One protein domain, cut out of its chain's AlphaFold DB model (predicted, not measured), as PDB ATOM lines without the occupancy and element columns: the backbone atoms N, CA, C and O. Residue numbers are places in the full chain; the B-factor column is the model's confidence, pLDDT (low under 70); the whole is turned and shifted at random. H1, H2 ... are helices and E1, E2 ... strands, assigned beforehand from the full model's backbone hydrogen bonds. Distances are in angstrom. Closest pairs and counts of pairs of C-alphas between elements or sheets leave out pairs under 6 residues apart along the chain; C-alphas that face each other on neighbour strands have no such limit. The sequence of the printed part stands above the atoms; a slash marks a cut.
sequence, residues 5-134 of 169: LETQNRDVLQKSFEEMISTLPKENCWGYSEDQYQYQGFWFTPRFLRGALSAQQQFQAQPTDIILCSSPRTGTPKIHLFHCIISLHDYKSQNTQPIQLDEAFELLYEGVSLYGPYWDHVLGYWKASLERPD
ATOM      1  N   LEU A   5       6.733 124.428  46.836       61.38
ATOM      2  CA  LEU A   5       7.629 124.299  45.686       61.38
ATOM      3  C   LEU A   5       8.087 122.852  45.447       61.38
ATOM      4  O   LEU A   5       8.196 122.431  44.298       61.38
ATOM      5  N   GLU A   6       8.332 122.077  46.506       65.75
ATOM      6  CA  GLU A   6       8.707 120.659  46.396       65.75
ATOM      7  C   GLU A   6       7.535 119.817  45.884       65.75
ATOM      8  O   GLU A   6       7.724 118.964  45.014       65.75
ATOM      9  N   THR A   7       6.314 120.103  46.345       68.88
ATOM     10  CA  THR A   7       5.097 119.436  45.860       68.88
ATOM     11  C   THR A   7       4.842 119.739  44.382       68.88
ATOM     12  O   THR A   7       4.648 118.821  43.592       68.88
ATOM     13  N   GLN A   8       4.943 121.006  43.974       66.38
ATOM     14  CA  GLN A   8       4.728 121.409  42.582       66.38
ATOM     15  C   GLN A   8       5.755 120.782  41.625       66.38
ATOM     16  O   GLN A   8       5.402 120.342  40.532       66.38
ATOM     17  N   ASN A   9       7.023 120.697  42.035       73.94
ATOM     18  CA  ASN A   9       8.063 120.047  41.236       73.94
ATOM     19  C   ASN A   9       7.839 118.534  41.115       73.94
ATOM     20  O   ASN A   9       8.063 117.970  40.043       73.94
ATOM     21  N   ARG A  10       7.358 117.881  42.180       75.75
ATOM     22  CA  ARG A  10       6.985 116.461  42.157       75.75
ATOM     23  C   ARG A  10       5.837 116.202  41.178       75.75
ATOM     24  O   ARG A  10       5.916 115.252  40.405       75.75
ATOM     25  N   ASP A  11       4.818 117.056  41.173       79.69
ATOM     26  CA  ASP A  11       3.649 116.902  40.301       79.69
ATOM     27  C   ASP A  11       4.014 117.074  38.818       79.69
ATOM     28  O   ASP A  11       3.588 116.289  37.969       79.69
ATOM     29  N   VAL A  12       4.866 118.056  38.500       82.50
ATOM     30  CA  VAL A  12       5.394 118.255  37.138       82.50
ATOM     31  C   VAL A  12       6.222 117.050  36.690       82.50
ATOM     32  O   VAL A  12       6.066 116.570  35.566       82.50
ATOM     33  N   LEU A  13       7.075 116.532  37.575       81.81
ATOM     34  CA  LEU A  13       7.909 115.370  37.295       81.81
ATOM     35  C   LEU A  13       7.069 114.112  37.050       81.81
ATOM     36  O   LEU A  13       7.302 113.379  36.091       81.81
ATOM     37  N   GLN A  14       6.062 113.881  37.890       83.12
ATOM     38  CA  GLN A  14       5.170 112.741  37.747       83.12
ATOM     39  C   GLN A  14       4.393 112.798  36.430       83.12
ATOM     40  O   GLN A  14       4.290 111.782  35.743       83.12
ATOM     41  N   LYS A  15       3.904 113.980  36.049       87.19
ATOM     42  CA  LYS A  15       3.215 114.171  34.772       87.19
ATOM     43  C   LYS A  15       4.133 113.892  33.577       87.19
ATOM     44  O   LYS A  15       3.728 113.210  32.644       87.19
ATOM     45  N   SER A  16       5.388 114.340  33.643       88.38
ATOM     46  CA  SER A  16       6.409 114.029  32.632       88.38
ATOM     47  C   SER A  16       6.650 112.517  32.497       88.38
ATOM     48  O   SER A  16       6.717 111.989  31.386       88.38
ATOM     49  N   PHE A  17       6.704 111.782  33.615       89.81
ATOM     50  CA  PHE A  17       6.815 110.320  33.577       89.81
ATOM     51  C   PHE A  17       5.583 109.656  32.965       89.81
ATOM     52  O   PHE A  17       5.729 108.697  32.216       89.81
ATOM     53  N   GLU A  18       4.380 110.146  33.248       88.69
ATOM     54  CA  GLU A  18       3.148 109.619  32.654       88.69
ATOM     55  C   GLU A  18       3.115 109.808  31.135       88.69
ATOM     56  O   GLU A  18       2.812 108.861  30.407       88.69
ATOM     57  N   GLU A  19       3.508 110.988  30.655       90.31
ATOM     58  CA  GLU A  19       3.642 111.280  29.227       90.31
ATOM     59  C   GLU A  19       4.675 110.350  28.574       90.31
ATOM     60  O   GLU A  19       4.370 109.718  27.563       90.31
ATOM     61  N   MET A  20       5.847 110.163  29.188       90.38
ATOM     62  CA  MET A  20       6.869 109.237  28.689       90.38
ATOM     63  C   MET A  20       6.352 107.795  28.622       90.38
ATOM     64  O   MET A  20       6.434 107.165  27.568       90.38
ATOM     65  N   ILE A  21       5.795 107.278  29.721       91.56
ATOM     66  CA  ILE A  21       5.308 105.894  29.822       91.56
ATOM     67  C   ILE A  21       4.224 105.621  28.776       91.56
ATOM     68  O   ILE A  21       4.211 104.545  28.185       91.56
ATOM     69  N   SER A  22       3.368 106.606  28.482       90.81
ATOM     70  CA  SER A  22       2.306 106.467  27.480       90.81
ATOM     71  C   SER A  22       2.811 106.213  26.052       90.81
ATOM     72  O   SER A  22       2.059 105.701  25.226       90.81
ATOM     73  N   THR A  23       4.075 106.542  25.764       94.25
ATOM     74  CA  THR A  23       4.699 106.350  24.442       94.25
ATOM     75  C   THR A  23       5.479 105.045  24.309       94.25
ATOM     76  O   THR A  23       5.897 104.697  23.204       94.25
ATOM     77  N   LEU A  24       5.707 104.332  25.415       95.06
ATOM     78  CA  LEU A  24       6.525 103.124  25.415       95.06
ATOM     79  C   LEU A  24       5.744 101.916  24.876       95.06
ATOM     80  O   LEU A  24       4.528 101.833  25.076       95.06
ATOM     81  N   PRO A  25       6.435 100.945  24.245       94.88
ATOM     82  CA  PRO A  25       5.839  99.652  23.938       94.88
ATOM     83  C   PRO A  25       5.288  99.022  25.214       94.88
ATOM     84  O   PRO A  25       5.942  99.067  26.261       94.88
ATOM     85  N   LYS A  26       4.097  98.434  25.125       93.06
ATOM     86  CA  LYS A  26       3.439  97.793  26.259       93.06
ATOM     87  C   LYS A  26       2.864  96.443  25.870       93.06
ATOM     88  O   LYS A  26       2.405  96.278  24.746       93.06
ATOM     89  N   GLU A  27       2.864  95.526  26.823       87.31
ATOM     90  CA  GLU A  27       2.344  94.171  26.673       87.31
ATOM     91  C   GLU A  27       1.532  93.773  27.899       87.31
ATOM     92  O   GLU A  27       1.673  94.355  28.982       87.31
ATOM     93  N   ASN A  28       0.696  92.747  27.745       83.81
ATOM     94  CA  ASN A  28      -0.019  92.192  28.882       83.81
ATOM     95  C   ASN A  28       0.982  91.619  29.900       83.81
ATOM     96  O   ASN A  28       1.898  90.864  29.567       83.81
ATOM     97  N   CYS A  29       0.806  91.978  31.168       76.12
ATOM     98  CA  CYS A  29       1.650  91.494  32.248       76.12
ATOM     99  C   CYS A  29       1.106  90.152  32.758       76.12
ATOM    100  O   CYS A  29       0.549  90.081  33.839       76.12
ATOM    101  N   TRP A  30       1.198  89.079  31.972       70.44
ATOM    102  CA  TRP A  30       0.934  87.696  32.429       70.44
ATOM    103  C   TRP A  30      -0.426  87.501  33.119       70.44
ATOM    104  O   TRP A  30      -0.553  86.825  34.141       70.44
ATOM    105  N   GLY A  31      -1.447  88.155  32.582       63.34
ATOM    106  CA  GLY A  31      -2.799  88.150  33.106       63.34
ATOM    107  C   GLY A  31      -3.109  89.276  34.086       63.34
ATOM    108  O   GLY A  31      -4.299  89.524  34.235       63.34
ATOM    109  N   TYR A  32      -2.133  89.971  34.701       66.44
ATOM    110  CA  TYR A  32      -2.353  91.083  35.649       66.44
ATOM    111  C   TYR A  32      -3.211  92.211  35.046       66.44
ATOM    112  O   TYR A  32      -3.247  92.418  33.833       66.44
ATOM    113  N   SER A  33      -3.892  92.965  35.915       69.56
ATOM    114  CA  SER A  33      -4.781  94.067  35.523       69.56
ATOM    115  C   SER A  33      -4.065  95.263  34.887       69.56
ATOM    116  O   SER A  33      -4.706  96.051  34.195       69.56
ATOM    117  N   GLU A  34      -2.760  95.411  35.120       79.00
ATOM    118  CA  GLU A  34      -1.934  96.474  34.547       79.00
ATOM    119  C   GLU A  34      -0.987  95.916  33.479       79.00
ATOM    120  O   GLU A  34      -0.363  94.874  33.679       79.00
ATOM    121  N   ASP A  35      -0.837  96.646  32.370       89.12
ATOM    122  CA  ASP A  35       0.161  96.353  31.337       89.12
ATOM    123  C   ASP A  35       1.592  96.557  31.871       89.12
ATOM    124  O   ASP A  35       1.842  97.369  32.770       89.12
ATOM    125  N   GLN A  36       2.555  95.858  31.275       90.19
ATOM    126  CA  GLN A  36       3.986  96.109  31.453       90.19
ATOM    127  C   GLN A  36       4.535  96.921  30.277       90.19
ATOM    128  O   GLN A  36       4.064  96.785  29.155       90.19
ATOM    129  N   TYR A  37       5.540  97.753  30.537       94.31
ATOM    130  CA  TYR A  37       6.106  98.713  29.591       94.31
ATOM    131  C   TYR A  37       7.590  98.434  29.385       94.31
ATOM    132  O   TYR A  37       8.319  98.201  30.355       94.31
ATOM    133  N   GLN A  38       8.038  98.489  28.136       95.50
ATOM    134  CA  GLN A  38       9.433  98.264  27.789       95.50
ATOM    135  C   GLN A  38      10.230  99.568  27.887       95.50
ATOM    136  O   GLN A  38       9.958 100.540  27.183       95.50
ATOM    137  N   TYR A  39      11.253  99.584  28.738       94.88
ATOM    138  CA  TYR A  39      12.162 100.713  28.924       94.88
ATOM    139  C   TYR A  39      13.610 100.222  28.977       94.88
ATOM    140  O   TYR A  39      13.941  99.325  29.747       94.88
ATOM    141  N   GLN A  40      14.480 100.800  28.141       94.50
ATOM    142  CA  GLN A  40      15.904 100.428  28.041       94.50
ATOM    143  C   GLN A  40      16.149  98.916  27.848       94.50
ATOM    144  O   GLN A  40      17.132  98.370  28.337       94.50
ATOM    145  N   GLY A  41      15.247  98.239  27.129       93.62
ATOM    146  CA  GLY A  41      15.335  96.802  26.858       93.62
ATOM    147  C   GLY A  41      14.749  95.895  27.943       93.62
ATOM    148  O   GLY A  41      14.736  94.688  27.737       93.62
ATOM    149  N   PHE A  42      14.218  96.447  29.043       94.00
ATOM    150  CA  PHE A  42      13.609  95.675  30.130       94.00
ATOM    151  C   PHE A  42      12.129  96.004  30.336       94.00
ATOM    152  O   PHE A  42      11.684  97.113  30.040       94.00
ATOM    153  N   TRP A  43      11.366  95.053  30.876       92.12
ATOM    154  CA  TRP A  43       9.935  95.220  31.148       92.12
ATOM    155  C   TRP A  43       9.648  95.660  32.586       92.12
ATOM    156  O   TRP A  43      10.151  95.074  33.544       92.12
ATOM    157  N   PHE A  44       8.779  96.656  32.759       90.44
ATOM    158  CA  PHE A  44       8.410  97.201  34.068       90.44
ATOM    159  C   PHE A  44       6.901  97.402  34.191       90.44
ATOM    160  O   PHE A  44       6.247  97.819  33.239       90.44
ATOM    161  N   THR A  45       6.344  97.226  35.392       88.50
ATOM    162  CA  THR A  45       5.024  97.815  35.677       88.50
ATOM    163  C   THR A  45       5.153  99.335  35.821       88.50
ATOM    164  O   THR A  45       6.228  99.820  36.206       88.50
ATOM    165  N   PRO A  46       4.076 100.116  35.600       87.81
ATOM    166  CA  PRO A  46       4.104 101.573  35.733       87.81
ATOM    167  C   PRO A  46       4.704 102.054  37.054       87.81
ATOM    168  O   PRO A  46       5.487 103.003  37.084       87.81
ATOM    169  N   ARG A  47       4.380 101.369  38.158       86.81
ATOM    170  CA  ARG A  47       4.893 101.699  39.492       86.81
ATOM    171  C   ARG A  47       6.416 101.598  39.567       86.81
ATOM    172  O   ARG A  47       7.059 102.515  40.076       86.81
ATOM    173  N   PHE A  48       6.989 100.499  39.086       88.25
ATOM    174  CA  PHE A  48       8.435 100.289  39.139       88.25
ATOM    175  C   PHE A  48       9.176 101.142  38.115       88.25
ATOM    176  O   PHE A  48      10.245 101.658  38.429       88.25
ATOM    177  N   LEU A  49       8.575 101.381  36.948       91.44
ATOM    178  CA  LEU A  49       9.137 102.269  35.937       91.44
ATOM    179  C   LEU A  49       9.261 103.708  36.450       91.44
ATOM    180  O   LEU A  49      10.324 104.308  36.334       91.44
ATOM    181  N   ARG A  50       8.224 104.240  37.110       91.56
ATOM    182  CA  ARG A  50       8.290 105.561  37.766       91.56
ATOM    183  C   ARG A  50       9.406 105.630  38.809       91.56
ATOM    184  O   ARG A  50      10.110 106.632  38.887       91.56
ATOM    185  N   GLY A  51       9.580 104.564  39.592       90.81
ATOM    186  CA  GLY A  51      10.670 104.458  40.564       90.81
ATOM    187  C   GLY A  51      12.049 104.471  39.902       90.81
ATOM    188  O   GLY A  51      12.922 105.217  40.335       90.81
ATOM    189  N   ALA A  52      12.227 103.704  38.824       91.81
ATOM    190  CA  ALA A  52      13.471 103.657  38.062       91.81
ATOM    191  C   ALA A  52      13.805 105.012  37.421       91.81
ATOM    192  O   ALA A  52      14.931 105.483  37.550       91.81
ATOM    193  N   LEU A  53      12.825 105.671  36.796       92.00
ATOM    194  CA  LEU A  53      12.990 107.004  36.204       92.00
ATOM    195  C   LEU A  53      13.362 108.050  37.259       92.00
ATOM    196  O   LEU A  53      14.282 108.839  37.053       92.00
ATOM    197  N   SER A  54      12.689 108.023  38.411       91.81
ATOM    198  CA  SER A  54      13.006 108.902  39.537       91.81
ATOM    199  C   SER A  54      14.431 108.673  40.047       91.81
ATOM    200  O   SER A  54      15.213 109.619  40.142       91.81
ATOM    201  N   ALA A  55      14.818 107.412  40.275       91.81
ATOM    202  CA  ALA A  55      16.170 107.069  40.699       91.81
ATOM    203  C   ALA A  55      17.219 107.526  39.672       91.81
ATOM    204  O   ALA A  55      18.203 108.150  40.052       91.81
ATOM    205  N   GLN A  56      16.990 107.309  38.374       91.94
ATOM    206  CA  GLN A  56      17.908 107.751  37.317       91.94
ATOM    207  C   GLN A  56      18.111 109.274  37.284       91.94
ATOM    208  O   GLN A  56      19.189 109.727  36.910       91.94
ATOM    209  N   GLN A  57      17.102 110.065  37.661       89.25
ATOM    210  CA  GLN A  57      17.180 111.530  37.618       89.25
ATOM    211  C   GLN A  57      17.649 112.168  38.926       89.25
ATOM    212  O   GLN A  57      18.240 113.246  38.898       89.25
ATOM    213  N   GLN A  58      17.356 111.544  40.068       91.44
ATOM    214  CA  GLN A  58      17.495 112.182  41.380       91.44
ATOM    215  C   GLN A  58      18.500 111.487  42.303       91.44
ATOM    216  O   GLN A  58      18.984 112.115  43.244       91.44
ATOM    217  N   PHE A  59      18.830 110.213  42.070       92.69
ATOM    218  CA  PHE A  59      19.731 109.473  42.950       92.69
ATOM    219  C   PHE A  59      21.188 109.908  42.745       92.69
ATOM    220  O   PHE A  59      21.745 109.775  41.656       92.69
ATOM    221  N   GLN A  60      21.819 110.401  43.812       95.19
ATOM    222  CA  GLN A  60      23.237 110.762  43.832       95.19
ATOM    223  C   GLN A  60      24.010 109.779  44.709       95.19
ATOM    224  O   GLN A  60      24.076 109.950  45.927       95.19
ATOM    225  N   ALA A  61      24.589 108.759  44.074       93.50
ATOM    226  CA  ALA A  61      25.405 107.763  44.758       93.50
ATOM    227  C   ALA A  61      26.643 108.409  45.398       93.50
ATOM    228  O   ALA A  61      27.371 109.165  44.747       93.50
ATOM    229  N   GLN A  62      26.906 108.073  46.654       93.88
ATOM    230  CA  GLN A  62      28.134 108.409  47.359       93.88
ATOM    231  C   GLN A  62      29.158 107.274  47.227       93.88
ATOM    232  O   GLN A  62      28.777 106.110  47.102       93.88
ATOM    233  N   PRO A  63      30.470 107.559  47.313       91.19
ATOM    234  CA  PRO A  63      31.502 106.518  47.270       91.19
ATOM    235  C   PRO A  63      31.399 105.468  48.388       91.19
ATOM    236  O   PRO A  63      31.979 104.396  48.268       91.19
ATOM    237  N   THR A  64      30.690 105.784  49.475       89.31
ATOM    238  CA  THR A  64      30.444 104.897  50.620       89.31
ATOM    239  C   THR A  64      29.195 104.034  50.466       89.31
ATOM    240  O   THR A  64      28.939 103.185  51.318       89.31
ATOM    241  N   ASP A  65      28.384 104.275  49.434       91.00
ATOM    242  CA  ASP A  65      27.133 103.554  49.250       91.00
ATOM    243  C   ASP A  65      27.398 102.124  48.785       91.00
ATOM    244  O   ASP A  65      28.188 101.869  47.874       91.00
ATOM    245  N   ILE A  66      26.669 101.185  49.381       89.88
ATOM    246  CA  ILE A  66      26.673  99.781  48.982       89.88
ATOM    247  C   ILE A  66      25.300  99.467  48.406       89.88
ATOM    248  O   ILE A  66      24.286  99.538  49.101       89.88
ATOM    249  N   ILE A  67      25.267  99.105  47.125       90.62
ATOM    250  CA  ILE A  67      24.030  98.764  46.427       90.62
ATOM    251  C   ILE A  67      23.943  97.248  46.295       90.62
ATOM    252  O   ILE A  67      24.769  96.619  45.633       90.62
ATOM    253  N   LEU A  68      22.909  96.668  46.900       89.62
ATOM    254  CA  LEU A  68      22.563  95.267  46.703       89.62
ATOM    255  C   LEU A  68      21.621  95.135  45.505       89.62
ATOM    256  O   LEU A  68      20.480  95.594  45.543       89.62
ATOM    257  N   CYS A  69      22.091  94.460  44.461       88.19
ATOM    258  CA  CYS A  69      21.302  94.156  43.275       88.19
ATOM    259  C   CYS A  69      20.921  92.676  43.270       88.19
ATOM    260  O   CYS A  69      21.771  91.799  43.413       88.19
ATOM    261  N   SER A  70      19.643  92.391  43.051       82.25
ATOM    262  CA  SER A  70      19.168  91.046  42.745       82.25
ATOM    263  C   SER A  70      18.086  91.157  41.687       82.25
ATOM    264  O   SER A  70      17.297  92.103  41.711       82.25
ATOM    265  N   SER A  71      18.036  90.198  40.764       70.62
ATOM    266  CA  SER A  71      16.807  90.050  39.992       70.62
ATOM    267  C   SER A  71      15.710  89.663  40.985       70.62
ATOM    268  O   SER A  71      15.961  88.859  41.894       70.62
ATOM    269  N   PRO A  72      14.492  90.203  40.844       62.84
ATOM    270  CA  PRO A  72      13.397  89.806  41.699       62.84
ATOM    271  C   PRO A  72      13.306  88.282  41.751       62.84
ATOM    272  O   PRO A  72      13.285  87.598  40.727       62.84
ATOM    273  N   ARG A  73      13.230  87.758  42.978       60.59
ATOM    274  CA  ARG A  73      12.932  86.350  43.263       60.59
ATOM    275  C   ARG A  73      14.040  85.342  42.885       60.59
ATOM    276  O   ARG A  73      13.744  84.155  42.792       60.59
ATOM    277  N   THR A  74      15.313  85.746  42.772       51.59
ATOM    278  CA  THR A  74      16.464  84.831  42.539       51.59
ATOM    279  C   THR A  74      16.874  83.969  43.738       51.59
ATOM    280  O   THR A  74      17.885  83.276  43.678       51.59
ATOM    281  N   GLY A  75      16.103  83.983  44.828       47.09
ATOM    282  CA  GLY A  75      16.400  83.208  46.034       47.09
ATOM    283  C   GLY A  75      16.112  81.710  45.919       47.09
ATOM    284  O   GLY A  75      16.589  80.966  46.746       47.09
ATOM    285  N   THR A  76      15.332  81.242  44.940       44.56
ATOM    286  CA  THR A  76      15.340  79.840  44.467       44.56
ATOM    287  C   THR A  76      14.481  79.733  43.197       44.56
ATOM    288  O   THR A  76      13.387  80.302  43.155       44.56
ATOM    289  N   PRO A  77      14.872  78.918  42.199       50.31
ATOM    290  CA  PRO A  77      14.006  78.576  41.064       50.31
ATOM    291  C   PRO A  77      12.674  77.969  41.523       50.31
ATOM    292  O   PRO A  77      11.629  78.211  40.927       50.31
ATOM    293  N   LYS A  78      12.705  77.230  42.644       45.56
ATOM    294  CA  LYS A  78      11.513  76.695  43.301       45.56
ATOM    295  C   LYS A  78      10.604  77.806  43.813       45.56
ATOM    296  O   LYS A  78       9.433  77.725  43.517       45.56
ATOM    297  N   ILE A  79      11.082  78.849  44.498       49.56
ATOM    298  CA  ILE A  79      10.225  79.979  44.911       49.56
ATOM    299  C   ILE A  79       9.732  80.775  43.702       49.56
ATOM    300  O   ILE A  79       8.592  81.221  43.720       49.56
ATOM    301  N   HIS A  80      10.527  80.922  42.639       46.97
ATOM    302  CA  HIS A  80      10.063  81.571  41.412       46.97
ATOM    303  C   HIS A  80       8.904  80.789  40.766       46.97
ATOM    304  O   HIS A  80       7.847  81.361  40.518       46.97
ATOM    305  N   LEU A  81       9.046  79.469  40.605       49.25
ATOM    306  CA  LEU A  81       8.006  78.575  40.082       49.25
ATOM    307  C   LEU A  81       6.804  78.450  41.033       49.25
ATOM    308  O   LEU A  81       5.657  78.517  40.607       49.25
ATOM    309  N   PHE A  82       7.046  78.311  42.336       51.66
ATOM    310  CA  PHE A  82       6.015  78.195  43.368       51.66
ATOM    311  C   PHE A  82       5.265  79.516  43.545       51.66
ATOM    312  O   PHE A  82       4.076  79.496  43.816       51.66
ATOM    313  N   HIS A  83       5.909  80.665  43.328       53.62
ATOM    314  CA  HIS A  83       5.240  81.960  43.266       53.62
ATOM    315  C   HIS A  83       4.544  82.198  41.931       53.62
ATOM    316  O   HIS A  83       3.522  82.867  41.946       53.62
ATOM    317  N   CYS A  84       5.009  81.646  40.806       54.66
ATOM    318  CA  CYS A  84       4.170  81.571  39.607       54.66
ATOM    319  C   CYS A  84       2.888  80.807  39.966       54.66
ATOM    320  O   CYS A  84       1.805  81.358  39.851       54.66
ATOM    321  N   ILE A  85       2.996  79.626  40.581       54.44
ATOM    322  CA  ILE A  85       1.848  78.825  41.041       54.44
ATOM    323  C   ILE A  85       0.977  79.560  42.087       54.44
ATOM    324  O   ILE A  85      -0.246  79.483  42.015       54.44
ATOM    325  N   ILE A  86       1.559  80.294  43.043       53.69
ATOM    326  CA  ILE A  86       0.812  81.077  44.049       53.69
ATOM    327  C   ILE A  86       0.193  82.334  43.433       53.69
ATOM    328  O   ILE A  86      -0.945  82.642  43.756       53.69
ATOM    329  N   SER A  87       0.873  83.031  42.521       52.16
ATOM    330  CA  SER A  87       0.306  84.169  41.778       52.16
ATOM    331  C   SER A  87      -0.873  83.714  40.926       52.16
ATOM    332  O   SER A  87      -1.877  84.410  40.875       52.16
ATOM    333  N   LEU A  88      -0.800  82.503  40.359       50.22
ATOM    334  CA  LEU A  88      -1.919  81.822  39.704       50.22
ATOM    335  C   LEU A  88      -3.046  81.440  40.676       50.22
ATOM    336  O   LEU A  88      -4.203  81.320  40.269       50.22
ATOM    337  N   HIS A  89      -2.731  81.245  41.959       48.50
ATOM    338  CA  HIS A  89      -3.695  80.890  43.000       48.50
ATOM    339  C   HIS A  89      -4.402  82.116  43.602       48.50
ATOM    340  O   HIS A  89      -5.626  82.095  43.722       48.50
ATOM    341  N   ASP A  90      -3.674  83.197  43.902       47.38
ATOM    342  CA  ASP A  90      -4.221  84.483  44.373       47.38
ATOM    343  C   ASP A  90      -5.110  85.149  43.304       47.38
ATOM    344  O   ASP A  90      -6.081  85.843  43.627       47.38
ATOM    345  N   TYR A  91      -4.849  84.851  42.023       49.03
ATOM    346  CA  TYR A  91      -5.658  85.288  40.881       49.03
ATOM    347  C   TYR A  91      -7.090  84.752  40.880       49.03
ATOM    348  O   TYR A  91      -7.992  85.399  40.351       49.03
ATOM    349  N   LYS A  92      -7.354  83.623  41.557       46.22
ATOM    350  CA  LYS A  92      -8.730  83.134  41.743       46.22
ATOM    351  C   LYS A  92      -9.614  84.121  42.512       46.22
ATOM    352  O   LYS A  92     -10.833  83.998  42.437       46.22
ATOM    353  N   SER A  93      -9.036  85.089  43.231       48.47
ATOM    354  CA  SER A  93      -9.796  86.121  43.947       48.47
ATOM    355  C   SER A  93     -10.184  87.334  43.084       48.47
ATOM    356  O   SER A  93     -11.054  88.097  43.496       48.47
ATOM    357  N   GLN A  94      -9.603  87.502  41.884       52.09
ATOM    358  CA  GLN A  94      -9.778  88.698  41.044       52.09
ATOM    359  C   GLN A  94     -10.442  88.439  39.677       52.09
ATOM    360  O   GLN A  94     -10.152  89.146  38.727       52.09
ATOM    361  N   ASN A  95     -11.374  87.485  39.545       51.25
ATOM    362  CA  ASN A  95     -12.227  87.312  38.341       51.25
ATOM    363  C   ASN A  95     -11.510  87.236  36.968       51.25
ATOM    364  O   ASN A  95     -12.152  87.350  35.921       51.25
ATOM    365  N   THR A  96     -10.205  87.000  36.944       53.94
ATOM    366  CA  THR A  96      -9.371  86.948  35.744       53.94
ATOM    367  C   THR A  96      -8.762  85.552  35.610       53.94
ATOM    368  O   THR A  96      -8.457  84.879  36.595       53.94
ATOM    369  N   GLN A  97      -8.670  85.054  34.373       56.16
ATOM    370  CA  GLN A  97      -8.177  83.699  34.100       56.16
ATOM    371  C   GLN A  97      -6.671  83.629  34.423       56.16
ATOM    372  O   GLN A  97      -5.921  84.464  33.919       56.16
ATOM    373  N   PRO A  98      -6.209  82.675  35.254       61.75
ATOM    374  CA  PRO A  98      -4.785  82.487  35.511       61.75
ATOM    375  C   PRO A  98      -4.057  82.072  34.225       61.75
ATOM    376  O   PRO A  98      -4.539  81.186  33.514       61.75
ATOM    377  N   ILE A  99      -2.895  82.675  33.953       68.56
ATOM    378  CA  ILE A  99      -2.026  82.267  32.842       68.56
ATOM    379  C   ILE A  99      -1.608  80.795  33.007       68.56
ATOM    380  O   ILE A  99      -1.324  80.333  34.111       68.56
ATOM    381  N   GLN A 100      -1.609  80.000  31.939       76.06
ATOM    382  CA  GLN A 100      -1.171  78.607  32.073       76.06
ATOM    383  C   GLN A 100       0.343  78.549  32.313       76.06
ATOM    384  O   GLN A 100       1.081  79.432  31.883       76.06
ATOM    385  N   LEU A 101       0.821  77.509  33.006       77.44
ATOM    386  CA  LEU A 101       2.249  77.383  33.321       77.44
ATOM    387  C   LEU A 101       3.117  77.384  32.056       77.44
ATOM    388  O   LEU A 101       4.156  78.037  32.040       77.44
ATOM    389  N   ASP A 102       2.667  76.686  31.014       80.38
ATOM    390  CA  ASP A 102       3.372  76.609  29.734       80.38
ATOM    391  C   ASP A 102       3.468  77.994  29.082       80.38
ATOM    392  O   ASP A 102       4.539  78.409  28.659       80.38
ATOM    393  N   GLU A 103       2.380  78.764  29.101       80.81
ATOM    394  CA  GLU A 103       2.347  80.129  28.568       80.81
ATOM    395  C   GLU A 103       3.267  81.073  29.359       80.81
ATOM    396  O   GLU A 103       4.030  81.840  28.776       80.81
ATOM    397  N   ALA A 104       3.275  80.976  30.692       78.19
ATOM    398  CA  ALA A 104       4.197  81.741  31.529       78.19
ATOM    399  C   ALA A 104       5.668  81.358  31.281       78.19
ATOM    400  O   ALA A 104       6.552  82.214  31.345       78.19
ATOM    401  N   PHE A 105       5.940  80.081  31.000       80.75
ATOM    402  CA  PHE A 105       7.280  79.606  30.668       80.75
ATOM    403  C   PHE A 105       7.750  80.135  29.309       80.75
ATOM    404  O   PHE A 105       8.880  80.612  29.219       80.75
ATOM    405  N   GLU A 106       6.889  80.117  28.290       84.75
ATOM    406  CA  GLU A 106       7.199  80.694  26.976       84.75
ATOM    407  C   GLU A 106       7.471  82.198  27.083       84.75
ATOM    408  O   GLU A 106       8.515  82.664  26.634       84.75
ATOM    409  N   LEU A 107       6.629  82.956  27.794       83.94
ATOM    410  CA  LEU A 107       6.862  84.391  28.001       83.94
ATOM    411  C   LEU A 107       8.163  84.674  28.763       83.94
ATOM    412  O   LEU A 107       8.862  85.644  28.465       83.94
ATOM    413  N   LEU A 108       8.518  83.839  29.746       83.12
ATOM    414  CA  LEU A 108       9.805  83.936  30.435       83.12
ATOM    415  C   LEU A 108      10.972  83.672  29.475       83.12
ATOM    416  O   LEU A 108      11.979  84.382  29.527       83.12
ATOM    417  N   TYR A 109      10.845  82.655  28.624       84.25
ATOM    418  CA  TYR A 109      11.863  82.270  27.651       84.25
ATOM    419  C   TYR A 109      12.066  83.345  26.575       84.25
ATOM    420  O   TYR A 109      13.206  83.686  26.261       84.25
ATOM    421  N   GLU A 110      10.981  83.951  26.094       88.00
ATOM    422  CA  GLU A 110      10.985  85.101  25.181       88.00
ATOM    423  C   GLU A 110      11.466  86.401  25.853       88.00
ATOM    424  O   GLU A 110      11.697  87.411  25.189       88.00
ATOM    425  N   GLY A 111      11.650  86.392  27.178       86.00
ATOM    426  CA  GLY A 111      12.118  87.539  27.951       86.00
ATOM    427  C   GLY A 111      11.039  88.589  28.228       86.00
ATOM    428  O   GLY A 111      11.350  89.643  28.785       86.00
ATOM    429  N   VAL A 112       9.781  88.300  27.896       87.06
ATOM    430  CA  VAL A 112       8.602  89.146  28.135       87.06
ATOM    431  C   VAL A 112       8.078  88.901  29.551       87.06
ATOM    432  O   VAL A 112       6.924  88.554  29.760       87.06
ATOM    433  N   SER A 113       8.944  89.057  30.549       83.12
ATOM    434  CA  SER A 113       8.634  88.890  31.974       83.12
ATOM    435  C   SER A 113       8.913  90.176  32.734       83.12
ATOM    436  O   SER A 113       9.780  90.940  32.326       83.12
ATOM    437  N   LEU A 114       8.310  90.372  33.908       81.31
ATOM    438  CA  LEU A 114       8.679  91.487  34.788       81.31
ATOM    439  C   LEU A 114      10.194  91.527  35.046       81.31
ATOM    440  O   LEU A 114      10.764  90.550  35.534       81.31
ATOM    441  N   TYR A 115      10.821  92.667  34.744       84.06
ATOM    442  CA  TYR A 115      12.272  92.916  34.775       84.06
ATOM    443  C   TYR A 115      13.105  92.040  33.832       84.06
ATOM    444  O   TYR A 115      14.328  91.981  33.951       84.06
ATOM    445  N   GLY A 116      12.442  91.348  32.910       86.75
ATOM    446  CA  GLY A 116      13.062  90.541  31.876       86.75
ATOM    447  C   GLY A 116      13.604  91.395  30.727       86.75
ATOM    448  O   GLY A 116      13.184  92.548  30.601       86.75
ATOM    449  N   PRO A 117      14.506  90.838  29.901       92.56
ATOM    450  CA  PRO A 117      14.887  89.423  29.898       92.56
ATOM    451  C   PRO A 117      15.796  89.025  31.072       92.56
ATOM    452  O   PRO A 117      16.781  89.696  31.386       92.56
ATOM    453  N   TYR A 118      15.475  87.903  31.730       86.50
ATOM    454  CA  TYR A 118      16.218  87.422  32.905       86.50
ATOM    455  C   TYR A 118      17.704  87.181  32.598       86.50
ATOM    456  O   TYR A 118      18.581  87.526  33.392       86.50
ATOM    457  N   TRP A 119      17.989  86.610  31.426       89.50
ATOM    458  CA  TRP A 119      19.350  86.295  31.004       89.50
ATOM    459  C   TRP A 119      20.199  87.549  30.831       89.50
ATOM    460  O   TRP A 119      21.313  87.590  31.347       89.50
ATOM    461  N   ASP A 120      19.670  88.588  30.188       92.62
ATOM    462  CA  ASP A 120      20.352  89.874  30.034       92.62
ATOM    463  C   ASP A 120      20.613  90.545  31.382       92.62
ATOM    464  O   ASP A 120      21.713  91.052  31.611       92.62
ATOM    465  N   HIS A 121      19.656  90.465  32.313       90.12
ATOM    466  CA  HIS A 121      19.853  90.954  33.673       90.12
ATOM    467  C   HIS A 121      21.046  90.251  34.341       90.12
ATOM    468  O   HIS A 121      21.979  90.903  34.806       90.12
ATOM    469  N   VAL A 122      21.068  88.916  34.377       91.50
ATOM    470  CA  VAL A 122      22.154  88.156  35.023       91.50
ATOM    471  C   VAL A 122      23.493  88.362  34.311       91.50
ATOM    472  O   VAL A 122      24.510  88.615  34.965       91.50
ATOM    473  N   LEU A 123      23.509  88.278  32.979       93.50
ATOM    474  CA  LEU A 123      24.723  88.407  32.177       93.50
ATOM    475  C   LEU A 123      25.314  89.814  32.252       93.50
ATOM    476  O   LEU A 123      26.537  89.939  32.278       93.50
ATOM    477  N   GLY A 124      24.482  90.856  32.320       94.62
ATOM    478  CA  GLY A 124      24.930  92.237  32.484       94.62
ATOM    479  C   GLY A 124      25.751  92.423  33.760       94.62
ATOM    480  O   GLY A 124      26.891  92.885  33.701       94.62
ATOM    481  N   TYR A 125      25.221  91.978  34.905       94.25
ATOM    482  CA  TYR A 125      25.944  92.043  36.183       94.25
ATOM    483  C   TYR A 125      27.167  91.123  36.216       94.25
ATOM    484  O   TYR A 125      28.211  91.518  36.731       94.25
ATOM    485  N   TRP A 126      27.078  89.918  35.644       95.44
ATOM    486  CA  TRP A 126      28.219  89.007  35.576       95.44
ATOM    487  C   TRP A 126      29.378  89.609  34.769       95.44
ATOM    488  O   TRP A 126      30.494  89.668  35.280       95.44
ATOM    489  N   LYS A 127      29.126  90.137  33.563       97.25
ATOM    490  CA  LYS A 127      30.161  90.805  32.749       97.25
ATOM    491  C   LYS A 127      30.759  92.003  33.484       97.25
ATOM    492  O   LYS A 127      31.976  92.103  33.598       97.25
ATOM    493  N   ALA A 128      29.912  92.847  34.074       96.75
ATOM    494  CA  ALA A 128      30.363  94.009  34.833       96.75
ATOM    495  C   ALA A 128      31.225  93.635  36.056       96.75
ATOM    496  O   ALA A 128      32.133  94.392  36.399       96.75
ATOM    497  N   SER A 129      30.980  92.478  36.687       96.50
ATOM    498  CA  SER A 129      31.814  91.961  37.788       96.50
ATOM    499  C   SER A 129      33.219  91.573  37.342       96.50
ATOM    500  O   SER A 129      34.174  91.747  38.092       96.50
ATOM    501  N   LEU A 130      33.356  91.076  36.111       96.69
ATOM    502  CA  LEU A 130      34.651  90.716  35.543       96.69
ATOM    503  C   LEU A 130      35.441  91.952  35.116       96.69
ATOM    504  O   LEU A 130      36.661  91.979  35.249       96.69
ATOM    505  N   GLU A 131      34.752  92.973  34.609       97.94
ATOM    506  CA  GLU A 131      35.366  94.230  34.177       97.94
ATOM    507  C   GLU A 131      35.802  95.114  35.352       97.94
ATOM    508  O   GLU A 131      36.790  95.838  35.242       97.94
ATOM    509  N   ARG A 132      35.056  95.090  36.465       96.38
ATOM    510  CA  ARG A 132      35.277  95.956  37.636       96.38
ATOM    511  C   ARG A 132      35.174  95.167  38.948       96.38
ATOM    512  O   ARG A 132      34.268  95.431  39.745       96.38
ATOM    513  N   PRO A 133      36.079  94.203  39.188       95.25
ATOM    514  CA  PRO A 133      36.027  93.340  40.367       95.25
ATOM    515  C   PRO A 133      36.248  94.094  41.686       95.25
ATOM    516  O   PRO A 133      35.901  93.581  42.742       95.25
ATOM    517  N   ASP A 134      36.794  95.312  41.638       93.94
ATOM    518  CA  ASP A 134      36.953  96.230  42.771       93.94
ATOM    519  C   ASP A 134      35.656  96.970  43.144       93.94
ATOM    520  O   ASP A 134      35.544  97.491  44.249       93.94
TER     521      ASP A 134
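This is residues 5 to 134 of the 169 residues of the protein "Sulfotransferase" of Gossypium hirsutum (UniProt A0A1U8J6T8). A small two-stranded hairpin, E1 and E2, lies near the middle of a loose spread of five helices: H2 packs by the hairpin with residues 46 to 53, and H1 packs steeply on H2 with residues 14 to 21. Away from the hairpin, H3 and H4 make a loose pair, H5 reaches off separately, and a long loop, residues 59 to 76, runs from H2 to H3; residues 5 to 12, 55 to 68 and 126 to 134 stick out. The printed part has 130 residues with five named helices and two named strands in the order H1 E1 E2 H2 H3 H4 H5, the sheet E1 - E2 is antiparallel, and the class is mostly helix. The whole is only just loose, close to compact, with a radius of gyration of the C-alphas of 17.2 A and spans of 45 by 41 by 23 A.

Begin at C-alpha 36, (3.986, 96.109, 31.453), where E1, residues 36 to 39, starts; E2 follows as residues 42 to 44. From Pro 46, H2 runs to Gln 58, 18.0 A. Go back to C-alpha 5 at (7.629, 124.299, 45.686) for H1, residues 5 to 22, 26.0 A long. Farther on are H3, residues 77 to 93, 25.1 A, and H4, residues 101 to 109, 12.2 A. H5, residues 118 to 131, runs 20.4 A and ends at C-alpha 131, (35.366, 94.230, 34.177).

Look first at the hairpin of E1 and E2: N 37 and O 44 are 2.8 A apart and N 42 and O 39 are 3.0 A apart, within hydrogen-bond range. Residues 26 to 27 make a short antiparallel pairing with residues 36 to 37 of E1. The closest C-alphas of E1 and H2 are those of Gln 36 and Pro 46, 6.9 A apart. H1 touches H2 with residues 14 to 21 alone, at a steep tilt of 55 degrees, opposite ways; the closest C-alphas are those of Phe 17 and Arg 50, 6.5 A. H3 and H4 are close but not clearly touching, the C-alphas of Cys 84 and Leu 101 being closest at 7.8 A. H4 and H5 are close but not clearly touching too, Leu 108 and Tyr 118 having the closest C-alphas at 7.7 A. H2 and H3 are apart. In H1, H2, H4 and H5 every O i to N i+4 pair is within hydrogen-bond range; in H3, 11 of 13 are.

The two C-alphas farthest apart are those of Leu 5 and Asp 102, 50.5 A. The printed part has no cut. The links H1 to E1 and H2 to H3 are long. The mean pLDDT of the printed part is 79.5; look for values under 70 at residues 5 to 8, 31 to 33 and 72 to 99.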